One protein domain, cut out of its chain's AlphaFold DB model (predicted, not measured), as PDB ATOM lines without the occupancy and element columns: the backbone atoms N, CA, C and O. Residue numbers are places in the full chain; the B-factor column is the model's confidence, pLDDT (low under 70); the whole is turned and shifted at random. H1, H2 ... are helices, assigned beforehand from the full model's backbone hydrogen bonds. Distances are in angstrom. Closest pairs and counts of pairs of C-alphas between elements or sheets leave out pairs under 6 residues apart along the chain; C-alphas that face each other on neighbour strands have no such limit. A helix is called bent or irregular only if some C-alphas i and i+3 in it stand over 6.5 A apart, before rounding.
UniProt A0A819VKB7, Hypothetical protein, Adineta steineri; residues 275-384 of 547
ATOM      1  N   GLU A 275      40.033 -22.734  54.398       95.50
ATOM      2  CA  GLU A 275      41.216 -22.287  53.662       95.50
ATOM      3  C   GLU A 275      40.995 -20.906  53.034       95.50
ATOM      4  O   GLU A 275      41.784 -19.993  53.278       95.50
ATOM      5  N   ILE A 276      39.878 -20.718  52.322       96.75
ATOM      6  CA  ILE A 276      39.514 -19.425  51.728       96.75
ATOM      7  C   ILE A 276      39.276 -18.376  52.816       96.75
ATOM      8  O   ILE A 276      39.761 -17.253  52.688       96.75
ATOM      9  N   ILE A 277      38.569 -18.729  53.898       95.12
ATOM     10  CA  ILE A 277      38.330 -17.813  55.026       95.12
ATOM     11  C   ILE A 277      39.660 -17.290  55.578       95.12
ATOM     12  O   ILE A 277      39.848 -16.079  55.673       95.12
ATOM     13  N   ASN A 278      40.598 -18.186  55.889       94.75
ATOM     14  CA  ASN A 278      41.899 -17.803  56.434       94.75
ATOM     15  C   ASN A 278      42.724 -16.979  55.434       94.75
ATOM     16  O   ASN A 278      43.358 -16.000  55.828       94.75
ATOM     17  N   GLY A 279      42.708 -17.348  54.148       97.19
ATOM     18  CA  GLY A 279      43.408 -16.610  53.096       97.19
ATOM     19  C   GLY A 279      42.905 -15.173  52.958       97.19
ATOM     20  O   GLY A 279      43.702 -14.239  52.954       97.19
ATOM     21  N   LEU A 280      41.585 -14.979  52.936       96.88
ATOM     22  CA  LEU A 280      40.976 -13.649  52.857       96.88
ATOM     23  C   LEU A 280      41.213 -12.811  54.112       96.88
ATOM     24  O   LEU A 280      41.504 -11.622  54.005       96.88
ATOM     25  N   GLU A 281      41.120 -13.413  55.298       94.50
ATOM     26  CA  GLU A 281      41.445 -12.720  56.547       94.50
ATOM     27  C   GLU A 281      42.882 -12.192  56.549       94.50
ATOM     28  O   GLU A 281      43.112 -11.049  56.944       94.50
ATOM     29  N   ASN A 282      43.836 -13.000  56.074       95.44
ATOM     30  CA  ASN A 282      45.233 -12.593  55.965       95.44
ATOM     31  C   ASN A 282      45.410 -11.440  54.970       95.44
ATOM     32  O   ASN A 282      46.102 -10.476  55.290       95.44
ATOM     33  N   ILE A 283      44.750 -11.501  53.809       97.06
ATOM     34  CA  ILE A 283      44.787 -10.428  52.802       97.06
ATOM     35  C   ILE A 283      44.274  -9.115  53.385       97.06
ATOM     36  O   ILE A 283      44.957  -8.097  53.303       97.06
ATOM     37  N   PHE A 284      43.095  -9.120  54.009       94.94
ATOM     38  CA  PHE A 284      42.526  -7.900  54.579       94.94
ATOM     39  C   PHE A 284      43.396  -7.323  55.697       94.94
ATOM     40  O   PHE A 284      43.588  -6.106  55.763       94.94
ATOM     41  N   GLU A 285      43.965  -8.175  56.549       93.00
ATOM     42  CA  GLU A 285      44.870  -7.737  57.610       93.00
ATOM     43  C   GLU A 285      46.174  -7.157  57.043       93.00
ATOM     44  O   GLU A 285      46.636  -6.101  57.482       93.00
ATOM     45  N   GLU A 286      46.751  -7.792  56.023       95.38
ATOM     46  CA  GLU A 286      47.941  -7.288  55.340       95.38
ATOM     47  C   GLU A 286      47.676  -5.936  54.672       95.38
ATOM     48  O   GLU A 286      48.456  -5.003  54.879       95.38
ATOM     49  N   MET A 287      46.556  -5.795  53.952       95.31
ATOM     50  CA  MET A 287      46.133  -4.532  53.338       95.31
ATOM     51  C   MET A 287      46.004  -3.419  54.382       95.31
ATOM     52  O   MET A 287      46.562  -2.335  54.204       95.31
ATOM     53  N   ASN A 288      45.310  -3.684  55.493       92.25
ATOM     54  CA  ASN A 288      45.155  -2.719  56.582       92.25
ATOM     55  C   ASN A 288      46.521  -2.292  57.144       92.25
ATOM     56  O   ASN A 288      46.758  -1.107  57.393       92.25
ATOM     57  N   ASN A 289      47.449  -3.234  57.317       93.56
ATOM     58  CA  ASN A 289      48.781  -2.945  57.843       93.56
ATOM     59  C   ASN A 289      49.660  -2.175  56.850       93.56
ATOM     60  O   ASN A 289      50.373  -1.257  57.261       93.56
ATOM     61  N   GLN A 290      49.574  -2.459  55.549       95.81
ATOM     62  CA  GLN A 290      50.277  -1.668  54.536       95.81
ATOM     63  C   GLN A 290      49.714  -0.249  54.424       95.81
ATOM     64  O   GLN A 290      50.484   0.710  54.331       95.81
ATOM     65  N   GLN A 291      48.393  -0.086  54.522       95.00
ATOM     66  CA  GLN A 291      47.766   1.234  54.557       95.00
ATOM     67  C   GLN A 291      48.276   2.058  55.748       95.00
ATOM     68  O   GLN A 291      48.646   3.220  55.573       95.00
ATOM     69  N   LYS A 292      48.366   1.449  56.943       93.06
ATOM     70  CA  LYS A 292      48.959   2.083  58.134       93.06
ATOM     71  C   LYS A 292      50.404   2.514  57.877       93.06
ATOM     72  O   LYS A 292      50.718   3.672  58.118       93.06
ATOM     73  N   LYS A 293      51.260   1.642  57.320       95.00
ATOM     74  CA  LYS A 293      52.664   1.985  56.999       95.00
ATOM     75  C   LYS A 293      52.774   3.182  56.045       95.00
ATOM     76  O   LYS A 293      53.638   4.037  56.230       95.00
ATOM     77  N   LEU A 294      51.919   3.257  55.023       96.00
ATOM     78  CA  LEU A 294      51.904   4.389  54.088       96.00
ATOM     79  C   LEU A 294      51.412   5.681  54.757       96.00
ATOM     80  O   LEU A 294      51.982   6.748  54.530       96.00
ATOM     81  N   ASN A 295      50.391   5.592  55.608       94.25
ATOM     82  CA  ASN A 295      49.899   6.736  56.374       94.25
ATOM     83  C   ASN A 295      50.932   7.229  57.395       94.25
ATOM     84  O   ASN A 295      51.070   8.438  57.561       94.25
ATOM     85  N   ASP A 296      51.675   6.323  58.034       92.50
ATOM     86  CA  ASP A 296      52.797   6.656  58.918       92.50
ATOM     87  C   ASP A 296      53.878   7.408  58.149       92.50
ATOM     88  O   ASP A 296      54.328   8.465  58.578       92.50
ATOM     89  N   PHE A 297      54.226   6.922  56.952       93.69
ATOM     90  CA  PHE A 297      55.181   7.603  56.085       93.69
ATOM     91  C   PHE A 297      54.746   9.037  55.771       93.69
ATOM     92  O   PHE A 297      55.540   9.963  55.915       93.69
ATOM     93  N   LEU A 298      53.481   9.242  55.393       93.19
ATOM     94  CA  LEU A 298      52.951  10.585  55.157       93.19
ATOM     95  C   LEU A 298      52.957  11.432  56.437       93.19
ATOM     96  O   LEU A 298      53.329  12.603  56.378       93.19
ATOM     97  N   TYR A 299      52.567  10.859  57.577       90.62
ATOM     98  CA  TYR A 299      52.531  11.552  58.863       90.62
ATOM     99  C   TYR A 299      53.915  12.065  59.271       90.62
ATOM    100  O   TYR A 299      54.044  13.237  59.617       90.62
ATOM    101  N   ASP A 300      54.953  11.239  59.147       87.62
ATOM    102  CA  ASP A 300      56.333  11.603  59.490       87.62
ATOM    103  C   ASP A 300      56.870  12.740  58.597       87.62
ATOM    104  O   ASP A 300      57.675  13.576  59.016       87.62
ATOM    105  N   ILE A 301      56.404  12.786  57.347       90.06
ATOM    106  CA  ILE A 301      56.842  13.743  56.327       90.06
ATOM    107  C   ILE A 301      56.065  15.062  56.409       90.06
ATOM    108  O   ILE A 301      56.615  16.129  56.125       90.06
ATOM    109  N   GLN A 302      54.804  15.024  56.838       89.81
ATOM    110  CA  GLN A 302      53.897  16.172  56.831       89.81
ATOM    111  C   GLN A 302      54.452  17.423  57.544       89.81
ATOM    112  O   GLN A 302      54.345  18.515  56.974       89.81
ATOM    113  N   PRO A 303      55.111  17.329  58.721       89.00
ATOM    114  CA  PRO A 303      55.711  18.485  59.385       89.00
ATOM    115  C   PRO A 303      56.830  19.158  58.577       89.00
ATOM    116  O   PRO A 303      57.216  20.282  58.898       89.00
ATOM    117  N   TRP A 304      57.381  18.475  57.573       89.06
ATOM    118  CA  TRP A 304      58.475  18.934  56.717       89.06
ATOM    119  C   TRP A 304      58.001  19.366  55.331       89.06
ATOM    120  O   TRP A 304      58.821  19.779  54.522       89.06
ATOM    121  N   LYS A 305      56.689  19.344  55.056       89.75
ATOM    122  CA  LYS A 305      56.095  19.625  53.737       89.75
ATOM    123  C   LYS A 305      56.613  20.902  53.061       89.75
ATOM    124  O   LYS A 305      56.765  20.921  51.846       89.75
ATOM    125  N   LYS A 306      56.865  21.966  53.829       87.88
ATOM    126  CA  LYS A 306      57.395  23.239  53.306       87.88
ATOM    127  C   LYS A 306      58.874  23.187  52.914       87.88
ATOM    128  O   LYS A 306      59.314  23.975  52.089       87.88
ATOM    129  N   TYR A 307      59.613  22.257  53.508       87.50
ATOM    130  CA  TYR A 307      61.056  22.077  53.360       87.50
ATOM    131  C   TYR A 307      61.395  20.837  52.533       87.50
ATOM    132  O   TYR A 307      62.502  20.310  52.616       87.50
ATOM    133  N   LEU A 308      60.433  20.338  51.755       88.38
ATOM    134  CA  LEU A 308      60.616  19.209  50.855       88.38
ATOM    135  C   LEU A 308      60.145  19.568  49.444       88.38
ATOM    136  O   LEU A 308      59.186  20.334  49.287       88.38
ATOM    137  N   PRO A 309      60.765  18.995  48.397       88.44
ATOM    138  CA  PRO A 309      60.292  19.153  47.033       88.44
ATOM    139  C   PRO A 309      58.815  18.762  46.904       88.44
ATOM    140  O   PRO A 309      58.418  17.646  47.249       88.44
ATOM    141  N   ARG A 310      57.989  19.648  46.331       88.69
ATOM    142  CA  ARG A 310      56.542  19.404  46.157       88.69
ATOM    143  C   ARG A 310      56.246  18.087  45.432       88.69
ATOM    144  O   ARG A 310      55.274  17.414  45.762       88.69
ATOM    145  N   GLN A 311      57.085  17.714  44.471       90.56
ATOM    146  CA  GLN A 311      56.964  16.464  43.718       90.56
ATOM    147  C   GLN A 311      57.019  15.210  44.605       90.56
ATOM    148  O   GLN A 311      56.328  14.239  44.317       90.56
ATOM    149  N   TRP A 312      57.774  15.234  45.709       91.88
ATOM    150  CA  TRP A 312      57.839  14.116  46.651       91.88
ATOM    151  C   TRP A 312      56.543  13.976  47.446       91.88
ATOM    152  O   TRP A 312      56.044  12.869  47.613       91.88
ATOM    153  N   MET A 313      55.948  15.098  47.864       92.44
ATOM    154  CA  MET A 313      54.634  15.085  48.518       92.44
ATOM    155  C   MET A 313      53.561  14.528  47.584       92.44
ATOM    156  O   MET A 313      52.825  13.624  47.967       92.44
ATOM    157  N   VAL A 314      53.527  15.014  46.337       94.75
ATOM    158  CA  VAL A 314      52.576  14.542  45.320       94.75
ATOM    159  C   VAL A 314      52.755  13.047  45.052       94.75
ATOM    160  O   VAL A 314      51.762  12.334  44.955       94.75
ATOM    161  N   LEU A 315      53.994  12.552  44.978       95.75
ATOM    162  CA  LEU A 315      54.291  11.130  44.790       95.75
ATOM    163  C   LEU A 315      53.681  10.261  45.903       95.75
ATOM    164  O   LEU A 315      53.053   9.243  45.615       95.75
ATOM    165  N   ILE A 316      53.835  10.673  47.163       95.69
ATOM    166  CA  ILE A 316      53.329   9.935  48.330       95.69
ATOM    167  C   ILE A 316      51.805  10.001  48.401       95.69
ATOM    168  O   ILE A 316      51.151   8.967  48.538       95.69
ATOM    169  N   GLU A 317      51.238  11.201  48.263       95.50
ATOM    170  CA  GLU A 317      49.788  11.420  48.238       95.50
ATOM    171  C   GLU A 317      49.138  10.585  47.113       95.50
ATOM    172  O   GLU A 317      48.128   9.915  47.338       95.50
ATOM    173  N   THR A 318      49.770  10.524  45.933       97.31
ATOM    174  CA  THR A 318      49.316   9.698  44.801       97.31
ATOM    175  C   THR A 318      49.416   8.206  45.106       97.31
ATOM    176  O   THR A 318      48.463   7.475  44.846       97.31
ATOM    177  N   LYS A 319      50.521   7.726  45.699       97.69
ATOM    178  CA  LYS A 319      50.655   6.308  46.081       97.69
ATOM    179  C   LYS A 319      49.570   5.888  47.070       97.69
ATOM    180  O   LYS A 319      48.999   4.815  46.896       97.69
ATOM    181  N   ILE A 320      49.263   6.719  48.067       97.12
ATOM    182  CA  ILE A 320      48.191   6.450  49.041       97.12
ATOM    183  C   ILE A 320      46.825   6.442  48.353       97.12
ATOM    184  O   ILE A 320      46.024   5.539  48.592       97.12
ATOM    185  N   SER A 321      46.557   7.412  47.476       97.56
ATOM    186  CA  SER A 321      45.307   7.458  46.711       97.56
ATOM    187  C   SER A 321      45.124   6.204  45.851       97.56
ATOM    188  O   SER A 321      44.059   5.592  45.888       97.56
ATOM    189  N   ASN A 322      46.167   5.789  45.130       97.94
ATOM    190  CA  ASN A 322      46.141   4.585  44.302       97.94
ATOM    191  C   ASN A 322      45.956   3.332  45.160       97.94
ATOM    192  O   ASN A 322      45.098   2.519  44.853       97.94
ATOM    193  N   PHE A 323      46.681   3.208  46.278       98.19
ATOM    194  CA  PHE A 323      46.496   2.099  47.217       98.19
ATOM    195  C   PHE A 323      45.036   1.992  47.681       98.19
ATOM    196  O   PHE A 323      44.462   0.910  47.671       98.19
ATOM    197  N   ASN A 324      44.413   3.113  48.058       96.25
ATOM    198  CA  ASN A 324      43.019   3.121  48.504       96.25
ATOM    199  C   ASN A 324      42.051   2.702  47.390       96.25
ATOM    200  O   ASN A 324      41.064   2.027  47.669       96.25
ATOM    201  N   HIS A 325      42.320   3.106  46.149       97.62
ATOM    202  CA  HIS A 325      41.520   2.709  44.995       97.62
ATOM    203  C   HIS A 325      41.630   1.202  44.724       97.62
ATOM    204  O   HIS A 325      40.612   0.517  44.734       97.62
ATOM    205  N   GLU A 326      42.851   0.680  44.611       98.00
ATOM    206  CA  GLU A 326      43.144  -0.748  44.411       98.00
ATOM    207  C   GLU A 326      42.545  -1.610  45.535       98.00
ATOM    208  O   GLU A 326      41.965  -2.668  45.301       98.00
ATOM    209  N   ALA A 327      42.612  -1.130  46.780       96.75
ATOM    210  CA  ALA A 327      42.014  -1.807  47.922       96.75
ATOM    211  C   ALA A 327      40.484  -1.910  47.816       96.75
ATOM    212  O   ALA A 327      39.904  -2.927  48.204       96.75
ATOM    213  N   LEU A 328      39.819  -0.867  47.308       96.06
ATOM    214  CA  LEU A 328      38.374  -0.876  47.077       96.06
ATOM    215  C   LEU A 328      37.993  -1.805  45.920       96.06
ATOM    216  O   LEU A 328      37.004  -2.531  46.037       96.06
ATOM    217  N   GLU A 329      38.768  -1.814  44.834       97.25
ATOM    218  CA  GLU A 329      38.532  -2.714  43.699       97.25
ATOM    219  C   GLU A 329      38.671  -4.181  44.111       97.25
ATOM    220  O   GLU A 329      37.750  -4.969  43.876       97.25
ATOM    221  N   LEU A 330      39.744  -4.520  44.833       97.50
ATOM    222  CA  LEU A 330      39.975  -5.867  45.351       97.50
ATOM    223  C   LEU A 330      38.856  -6.316  46.302       97.50
ATOM    224  O   LEU A 330      38.340  -7.427  46.180       97.50
ATOM    225  N   LYS A 331      38.408  -5.442  47.216       96.50
ATOM    226  CA  LYS A 331      37.239  -5.713  48.077       96.50
ATOM    227  C   LYS A 331      35.976  -5.987  47.256       96.50
ATOM    228  O   LYS A 331      35.207  -6.891  47.593       96.50
ATOM    229  N   GLY A 332      35.772  -5.247  46.167       96.38
ATOM    230  CA  GLY A 332      34.670  -5.461  45.233       96.38
ATOM    231  C   GLY A 332      34.754  -6.799  44.494       96.38
ATOM    232  O   GLY A 332      33.735  -7.478  44.345       96.38
ATOM    233  N   GLU A 333      35.945  -7.208  44.059       97.31
ATOM    234  CA  GLU A 333      36.180  -8.512  43.427       97.31
ATOM    235  C   GLU A 333      35.941  -9.667  44.406       97.31
ATOM    236  O   GLU A 333      35.144 -10.564  44.113       97.31
ATOM    237  N   ILE A 334      36.529  -9.592  45.605       97.56
ATOM    238  CA  ILE A 334      36.323 -10.574  46.679       97.56
ATOM    239  C   ILE A 334      34.834 -10.687  47.016       97.56
ATOM    240  O   ILE A 334      34.315 -11.795  47.128       97.56
ATOM    241  N   SER A 335      34.113  -9.565  47.117       96.06
ATOM    242  CA  SER A 335      32.668  -9.565  47.388       96.06
ATOM    243  C   SER A 335      31.881 -10.328  46.320       96.06
ATOM    244  O   SER A 335      31.033 -11.158  46.650       96.06
ATOM    245  N   LYS A 336      32.174 -10.093  45.032       96.06
ATOM    246  CA  LYS A 336      31.517 -10.798  43.916       96.06
ATOM    247  C   LYS A 336      31.792 -12.300  43.967       96.06
ATOM    248  O   LYS A 336      30.858 -13.092  43.839       96.06
ATOM    249  N   LEU A 337      33.047 -12.688  44.189       97.25
ATOM    250  CA  LEU A 337      33.443 -14.093  44.277       97.25
ATOM    251  C   LEU A 337      32.830 -14.782  45.503       97.25
ATOM    252  O   LEU A 337      32.328 -15.895  45.375       97.25
ATOM    253  N   LEU A 338      32.782 -14.120  46.663       96.12
ATOM    254  CA  LEU A 338      32.130 -14.649  47.866       96.12
ATOM    255  C   LEU A 338      30.646 -14.931  47.631       96.12
ATOM    256  O   LEU A 338      30.162 -16.000  48.000       96.12
ATOM    257  N   VAL A 339      29.925 -14.003  46.994       94.94
ATOM    258  CA  VAL A 339      28.509 -14.206  46.655       94.94
ATOM    259  C   VAL A 339      28.342 -15.384  45.695       94.94
ATOM    260  O   VAL A 339      27.451 -16.206  45.908       94.94
ATOM    261  N   ALA A 340      29.197 -15.506  44.677       95.44
ATOM    262  CA  ALA A 340      29.141 -16.604  43.713       95.44
ATOM    263  C   ALA A 340      29.446 -17.967  44.364       95.44
ATOM    264  O   ALA A 340      28.705 -18.931  44.157       95.44
ATOM    265  N   ILE A 341      30.468 -18.043  45.228       95.56
ATOM    266  CA  ILE A 341      30.779 -19.245  46.021       95.56
ATOM    267  C   ILE A 341      29.578 -19.621  46.880       95.56
ATOM    268  O   ILE A 341      29.085 -20.737  46.779       95.56
ATOM    269  N   ARG A 342      29.033 -18.678  47.657       94.00
ATOM    270  CA  ARG A 342      27.869 -18.933  48.522       94.00
ATOM    271  C   ARG A 342      26.615 -19.323  47.746       94.00
ATOM    272  O   ARG A 342      25.742 -19.983  48.301       94.00
ATOM    273  N   SER A 343      26.531 -18.934  46.475       92.94
ATOM    274  CA  SER A 343      25.469 -19.311  45.535       92.94
ATOM    275  C   SER A 343      25.712 -20.660  44.846       92.94
ATOM    276  O   SER A 343      24.927 -21.040  43.979       92.94
ATOM    277  N   ASN A 344      26.766 -21.392  45.232       92.00
ATOM    278  CA  ASN A 344      27.175 -22.670  44.647       92.00
ATOM    279  C   ASN A 344      27.497 -22.560  43.139       92.00
ATOM    280  O   ASN A 344      27.206 -23.462  42.355       92.00
ATOM    281  N   GLU A 345      28.106 -21.449  42.716       93.25
ATOM    282  CA  GLU A 345      28.536 -21.218  41.325       93.25
ATOM    283  C   GLU A 345      29.958 -21.744  41.037       93.25
ATOM    284  O   GLU A 345      30.547 -21.417  40.009       93.25
ATOM    285  N   HIS A 346      30.521 -22.561  41.937       90.06
ATOM    286  CA  HIS A 346      31.835 -23.205  41.797       90.06
ATOM    287  C   HIS A 346      33.004 -22.231  41.537       90.06
ATOM    288  O   HIS A 346      33.914 -22.542  40.773       90.06
ATOM    289  N   LYS A 347      32.992 -21.069  42.209       95.88
ATOM    290  CA  LYS A 347      34.005 -20.000  42.089       95.88
ATOM    291  C   LYS A 347      35.161 -20.054  43.097       95.88
ATOM    292  O   LYS A 347      35.921 -19.097  43.237       95.88
ATOM    293  N   GLU A 348      35.294 -21.164  43.820       95.88
ATOM    294  CA  GLU A 348      36.411 -21.373  44.750       95.88
ATOM    295  C   GLU A 348      37.785 -21.355  44.055       95.88
ATOM    296  O   GLU A 348      38.679 -20.702  44.591       95.88
ATOM    297  N   PRO A 349      37.987 -21.963  42.864       97.31
ATOM    298  CA  PRO A 349      39.284 -21.918  42.184       97.31
ATOM    299  C   PRO A 349      39.727 -20.499  41.808       97.31
ATOM    300  O   PRO A 349      40.902 -20.165  41.950       97.31
ATOM    301  N   GLU A 350      38.805 -19.642  41.355       98.19
ATOM    302  CA  GLU A 350      39.119 -18.237  41.076       98.19
ATOM    303  C   GLU A 350      39.496 -17.471  42.348       98.19
ATOM    304  O   GLU A 350      40.443 -16.686  42.322       98.19
ATOM    305  N   MET A 351      38.810 -17.730  43.466       98.19
ATOM    306  CA  MET A 351      39.151 -17.136  44.760       98.19
ATOM    307  C   MET A 351      40.528 -17.587  45.258       98.19
ATOM    308  O   MET A 351      41.308 -16.763  45.724       98.19
ATOM    309  N   ILE A 352      40.854 -18.877  45.132       98.12
ATOM    310  CA  ILE A 352      42.172 -19.412  45.506       98.12
ATOM    311  C   ILE A 352      43.264 -18.745  44.671       98.12
ATOM    312  O   ILE A 352      44.238 -18.249  45.229       98.12
ATOM    313  N   LYS A 353      43.066 -18.627  43.355       98.12
ATOM    314  CA  LYS A 353      44.012 -17.935  42.471       98.12
ATOM    315  C   LYS A 353      44.211 -16.464  42.859       98.12
ATOM    316  O   LYS A 353      45.334 -15.970  42.792       98.12
ATOM    317  N   LEU A 354      43.141 -15.762  43.244       98.31
ATOM    318  CA  LEU A 354      43.223 -14.387  43.749       98.31
ATOM    319  C   LEU A 354      44.072 -14.328  45.023       98.31
ATOM    320  O   LEU A 354      44.943 -13.466  45.133       98.31
ATOM    321  N   ILE A 355      43.853 -15.262  45.952       98.44
ATOM    322  CA  ILE A 355      44.603 -15.332  47.208       98.44
ATOM    323  C   ILE A 355      46.089 -15.600  46.951       98.44
ATOM    324  O   ILE A 355      46.943 -14.881  47.468       98.44
ATOM    325  N   GLU A 356      46.405 -16.592  46.120       97.44
ATOM    326  CA  GLU A 356      47.780 -16.953  45.755       97.44
ATOM    327  C   GLU A 356      48.501 -15.830  44.994       97.44
ATOM    328  O   GLU A 356      49.710 -15.658  45.139       97.44
ATOM    329  N   GLY A 357      47.766 -15.044  44.202       97.25
ATOM    330  CA  GLY A 357      48.302 -13.919  43.435       97.25
ATOM    331  C   GLY A 357      48.473 -12.619  44.226       97.25
ATOM    332  O   GLY A 357      49.019 -11.658  43.683       97.25
ATOM    333  N   PHE A 358      48.030 -12.556  45.488       98.19
ATOM    334  CA  PHE A 358      48.025 -11.308  46.257       98.19
ATOM    335  C   PHE A 358      49.426 -10.727  46.496       98.19
ATOM    336  O   PHE A 358      49.556  -9.511  46.620       98.19
ATOM    337  N   SER A 359      50.489 -11.542  46.502       96.19
ATOM    338  CA  SER A 359      51.862 -11.055  46.723       96.19
ATOM    339  C   SER A 359      52.302 -10.008  45.692       96.19
ATOM    340  O   SER A 359      53.034  -9.079  46.032       96.19
ATOM    341  N   GLU A 360      51.803 -10.114  44.459       95.94
ATOM    342  CA  GLU A 360      52.089  -9.184  43.359       95.94
ATOM    343  C   GLU A 360      51.079  -8.023  43.272       95.94
ATOM    344  O   GLU A 360      51.205  -7.145  42.419       95.94
ATOM    345  N   HIS A 361      50.055  -8.000  44.133       97.88
ATOM    346  CA  HIS A 361      49.031  -6.959  44.123       97.88
ATOM    347  C   HIS A 361      49.593  -5.619  44.644       97.88
ATOM    348  O   HIS A 361      50.350  -5.614  45.615       97.88
ATOM    349  N   PRO A 362      49.156  -4.449  44.127       97.31
ATOM    350  CA  PRO A 362      49.625  -3.133  44.596       97.31
ATOM    351  C   PRO A 362      49.430  -2.844  46.094       97.31
ATOM    352  O   PRO A 362      50.053  -1.918  46.628       97.31
ATOM    353  N   CYS A 363      48.545  -3.607  46.746       97.81
ATOM    354  CA  CYS A 363      48.246  -3.516  48.176       97.81
ATOM    355  C   CYS A 363      49.046  -4.496  49.052       97.81
ATOM    356  O   CYS A 363      48.821  -4.539  50.263       97.81
ATOM    357  N   SER A 364      49.952  -5.280  48.466       98.06
ATOM    358  CA  SER A 364      50.773  -6.246  49.191       98.06
ATOM    359  C   SER A 364      51.885  -5.568  49.991       98.06
ATOM    360  O   SER A 364      52.282  -4.417  49.742       98.06
ATOM    361  N   SER A 365      52.418  -6.300  50.965       97.81
ATOM    362  CA  SER A 365      53.630  -5.927  51.696       97.81
ATOM    363  C   SER A 365      54.820  -5.731  50.770       97.81
ATOM    364  O   SER A 365      55.517  -4.729  50.905       97.81
ATOM    365  N   ILE A 366      54.997  -6.610  49.782       97.62
ATOM    366  CA  ILE A 366      56.097  -6.552  48.816       97.62
ATOM    367  C   ILE A 366      56.086  -5.217  48.063       97.62
ATOM    368  O   ILE A 366      57.094  -4.509  48.037       97.62
ATOM    369  N   GLU A 367      54.950  -4.833  47.480       97.88
ATOM    370  CA  GLU A 367      54.848  -3.598  46.693       97.88
ATOM    371  C   GLU A 367      54.927  -2.337  47.560       97.88
ATOM    372  O   GLU A 367      55.483  -1.310  47.152       97.88
ATOM    373  N   THR A 368      54.411  -2.406  48.787       98.00
ATOM    374  CA  THR A 368      54.519  -1.309  49.755       98.00
ATOM    375  C   THR A 368      55.965  -1.106  50.203       98.00
ATOM    376  O   THR A 368      56.456   0.023  50.213       98.00
ATOM    377  N   GLU A 369      56.682  -2.181  50.520       97.19
ATOM    378  CA  GLU A 369      58.077  -2.126  50.962       97.19
ATOM    379  C   GLU A 369      59.014  -1.688  49.839       97.19
ATOM    380  O   GLU A 369      59.847  -0.809  50.067       97.19
ATOM    381  N   LYS A 370      58.816  -2.181  48.609       97.50
ATOM    382  CA  LYS A 370      59.521  -1.671  47.419       97.50
ATOM    383  C   LYS A 370      59.336  -0.161  47.267       97.50
ATOM    384  O   LYS A 370      60.309   0.558  47.041       97.50
ATOM    385  N   PHE A 371      58.105   0.340  47.410       97.81
ATOM    386  CA  PHE A 371      57.840   1.778  47.334       97.81
ATOM    387  C   PHE A 371      58.574   2.554  48.435       97.81
ATOM    388  O   PHE A 371      59.219   3.560  48.138       97.81
ATOM    389  N   LEU A 372      58.505   2.102  49.687       96.50
ATOM    390  CA  LEU A 372      59.168   2.777  50.806       96.50
ATOM    391  C   LEU A 372      60.698   2.775  50.658       96.50
ATOM    392  O   LEU A 372      61.330   3.801  50.905       96.50
ATOM    393  N   GLU A 373      61.286   1.668  50.204       96.19
ATOM    394  CA  GLU A 373      62.732   1.539  49.991       96.19
ATOM    395  C   GLU A 373      63.223   2.438  48.847       96.19
ATOM    396  O   GLU A 373      64.216   3.156  48.999       96.19
ATOM    397  N   ASN A 374      62.481   2.490  47.737       95.88
ATOM    398  CA  ASN A 374      62.775   3.385  46.613       95.88
ATOM    399  C   ASN A 374      62.692   4.871  46.995       95.88
ATOM    400  O   ASN A 374      63.300   5.707  46.332       95.88
ATOM    401  N   ASN A 375      61.971   5.197  48.071       94.69
ATOM    402  CA  ASN A 375      61.762   6.559  48.560       94.69
ATOM    403  C   ASN A 375      62.416   6.817  49.930       94.69
ATOM    404  O   ASN A 375      62.092   7.793  50.615       94.69
ATOM    405  N   LYS A 376      63.372   5.976  50.350       91.50
ATOM    406  CA  LYS A 376      64.093   6.144  51.627       91.50
ATOM    407  C   LYS A 376      64.901   7.440  51.704       91.50
ATOM    408  O   LYS A 376      65.206   7.920  52.795       91.50
ATOM    409  N   ASN A 377      65.253   8.007  50.551       87.75
ATOM    410  CA  ASN A 377      65.958   9.279  50.441       87.75
ATOM    411  C   ASN A 377      65.145  10.414  51.098       87.75
ATOM    412  O   ASN A 377      65.708  11.198  51.854       87.75
ATOM    413  N   ILE A 378      63.809  10.386  50.994       91.56
ATOM    414  CA  ILE A 378      62.917  11.352  51.656       91.56
ATOM    415  C   ILE A 378      63.076  11.304  53.186       91.56
ATOM    416  O   ILE A 378      63.256  12.340  53.829       91.56
ATOM    417  N   LYS A 379      63.094  10.103  53.782       88.50
ATOM    418  CA  LYS A 379      63.373   9.930  55.223       88.50
ATOM    419  C   LYS A 379      64.773  10.408  55.589       88.50
ATOM    420  O   LYS A 379      64.947  11.107  56.582       88.50
ATOM    421  N   ASN A 380      65.775  10.064  54.782       86.56
ATOM    422  CA  ASN A 380      67.150  10.507  55.014       86.56
ATOM    423  C   ASN A 380      67.266  12.034  54.974       86.56
ATOM    424  O   ASN A 380      67.965  12.615  55.806       86.56
ATOM    425  N   LYS A 381      66.557  12.688  54.049       87.31
ATOM    426  CA  LYS A 381      66.479  14.143  53.955       87.31
ATOM    427  C   LYS A 381      65.907  14.741  55.233       87.31
ATOM    428  O   LYS A 381      66.551  15.606  55.816       87.31
ATOM    429  N   ILE A 382      64.769  14.238  55.710       88.44
ATOM    430  CA  ILE A 382      64.153  14.690  56.965       88.44
ATOM    431  C   ILE A 382      65.108  14.516  58.146       88.44
ATOM    432  O   ILE A 382      65.330  15.470  58.887       88.44
ATOM    433  N   ASN A 383      65.735  13.347  58.282       85.75
ATOM    434  CA  ASN A 383      66.695  13.084  59.355       85.75
ATOM    435  C   ASN A 383      67.886  14.056  59.311       85.75
ATOM    436  O   ASN A 383      68.374  14.500  60.350       85.75
ATOM    437  N   ASN A 384      68.363  14.411  58.114       81.94
ATOM    438  CA  ASN A 384      69.419  15.406  57.954       81.94
ATOM    439  C   ASN A 384      68.928  16.810  58.327       81.94
ATOM    440  O   ASN A 384      69.607  17.497  59.085       81.94
TER     441      ASN A 384
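AT A GLANCE: This is residues 275 to 384 of the 547 residues of the protein "Hypothetical protein" of Adineta steineri (UniProt A0A819VKB7). A long rod of helices: H1 and H2 run side by side in opposite ways as a long hairpin, and after a second tight turn the chain folds back along them as a third row made of three shorter helices, H3, H4 and H5, one after the other. H1, H2 and H3 form an up-and-down bundle, in which each helix runs against the one before it, and H5 is at the end of the rod where H1 turns into H2. The 110 printed residues have five named helices, H1 to H5 in that order, and no named strand; the class is all helix. The whole is loose, with a radius of gyration of the C-alphas of 17.1 A, and its C-alphas span 57 by 18 by 16 A.

HOW THE PARTS SIT: H1, residues 275 to 307, is the hub and touches the four other helices. H2, residues 310 to 342, touches it with residues 313 to 327 alone; the closest C-alphas are those of Leu 294 and Ile 320, 6.6 A apart, and the two form a hairpin at a shallow tilt of 15 degrees, opposite ways. H3, residues 348 to 360, forms a second hairpin with H2, also at 15 degrees; the closest C-alphas, of Ile 341 and Glu 348, are 6.2 A apart. H3 touches residues 276 to 283 of H1 at a shallow tilt of 29 degrees, the same way, closest at the C-alphas of Gly 279 and Ile 355, 6.1 A. H4, residues 365 to 374, touches residues 286 to 294 of H1 at a shallow tilt of 20 degrees, the same way, closest at the C-alphas of Gln 290 and Ser 365, 6.1 A. H3 and H4 touch only at the corner, with the C-alphas of Ser 359 and Ile 366 closest at 6.5 A. H2 and H4 are near each other, with 5 pairs of C-alphas within 10 A. H5, residues 376 to 384, only just touches H1, with 3 pairs of C-alphas within 8 A, the closest those of Trp 304 and Ile 382 at 7.1 A. H4 and H5 meet only through their link, and H3 and H5 are apart. In H2, H4 and H5 every O i to N i+4 pair is within hydrogen-bond range, against 25 of 29 in H1 and 7 of 9 in H3.

IN THESE COORDINATES: H1 begins at C-alpha 275, (41.216, -22.287, 53.662), and is 48.6 A long, with a kink of 40 degrees near residue 301. It is irregular, with C-alphas 303 and 306 7.9 A apart, and so is H3, with C-alphas 356 and 359 7.2 A apart. H2 begins at C-alpha 310, (56.542, 19.404, 46.157), and is 47.9 A long; H3 is 19.9 A, H4 14.0 A and H5 12.4 A. H5 ends at C-alpha 384, (69.419, 15.406, 57.954).

THE WHOLE: The two C-alphas farthest apart, of Asn 344 and Asn 384, are 58.4 A from each other. The printed part has no cut, and its four links are tight. The mean pLDDT of the printed part is 94.5, and no printed residue is under 70.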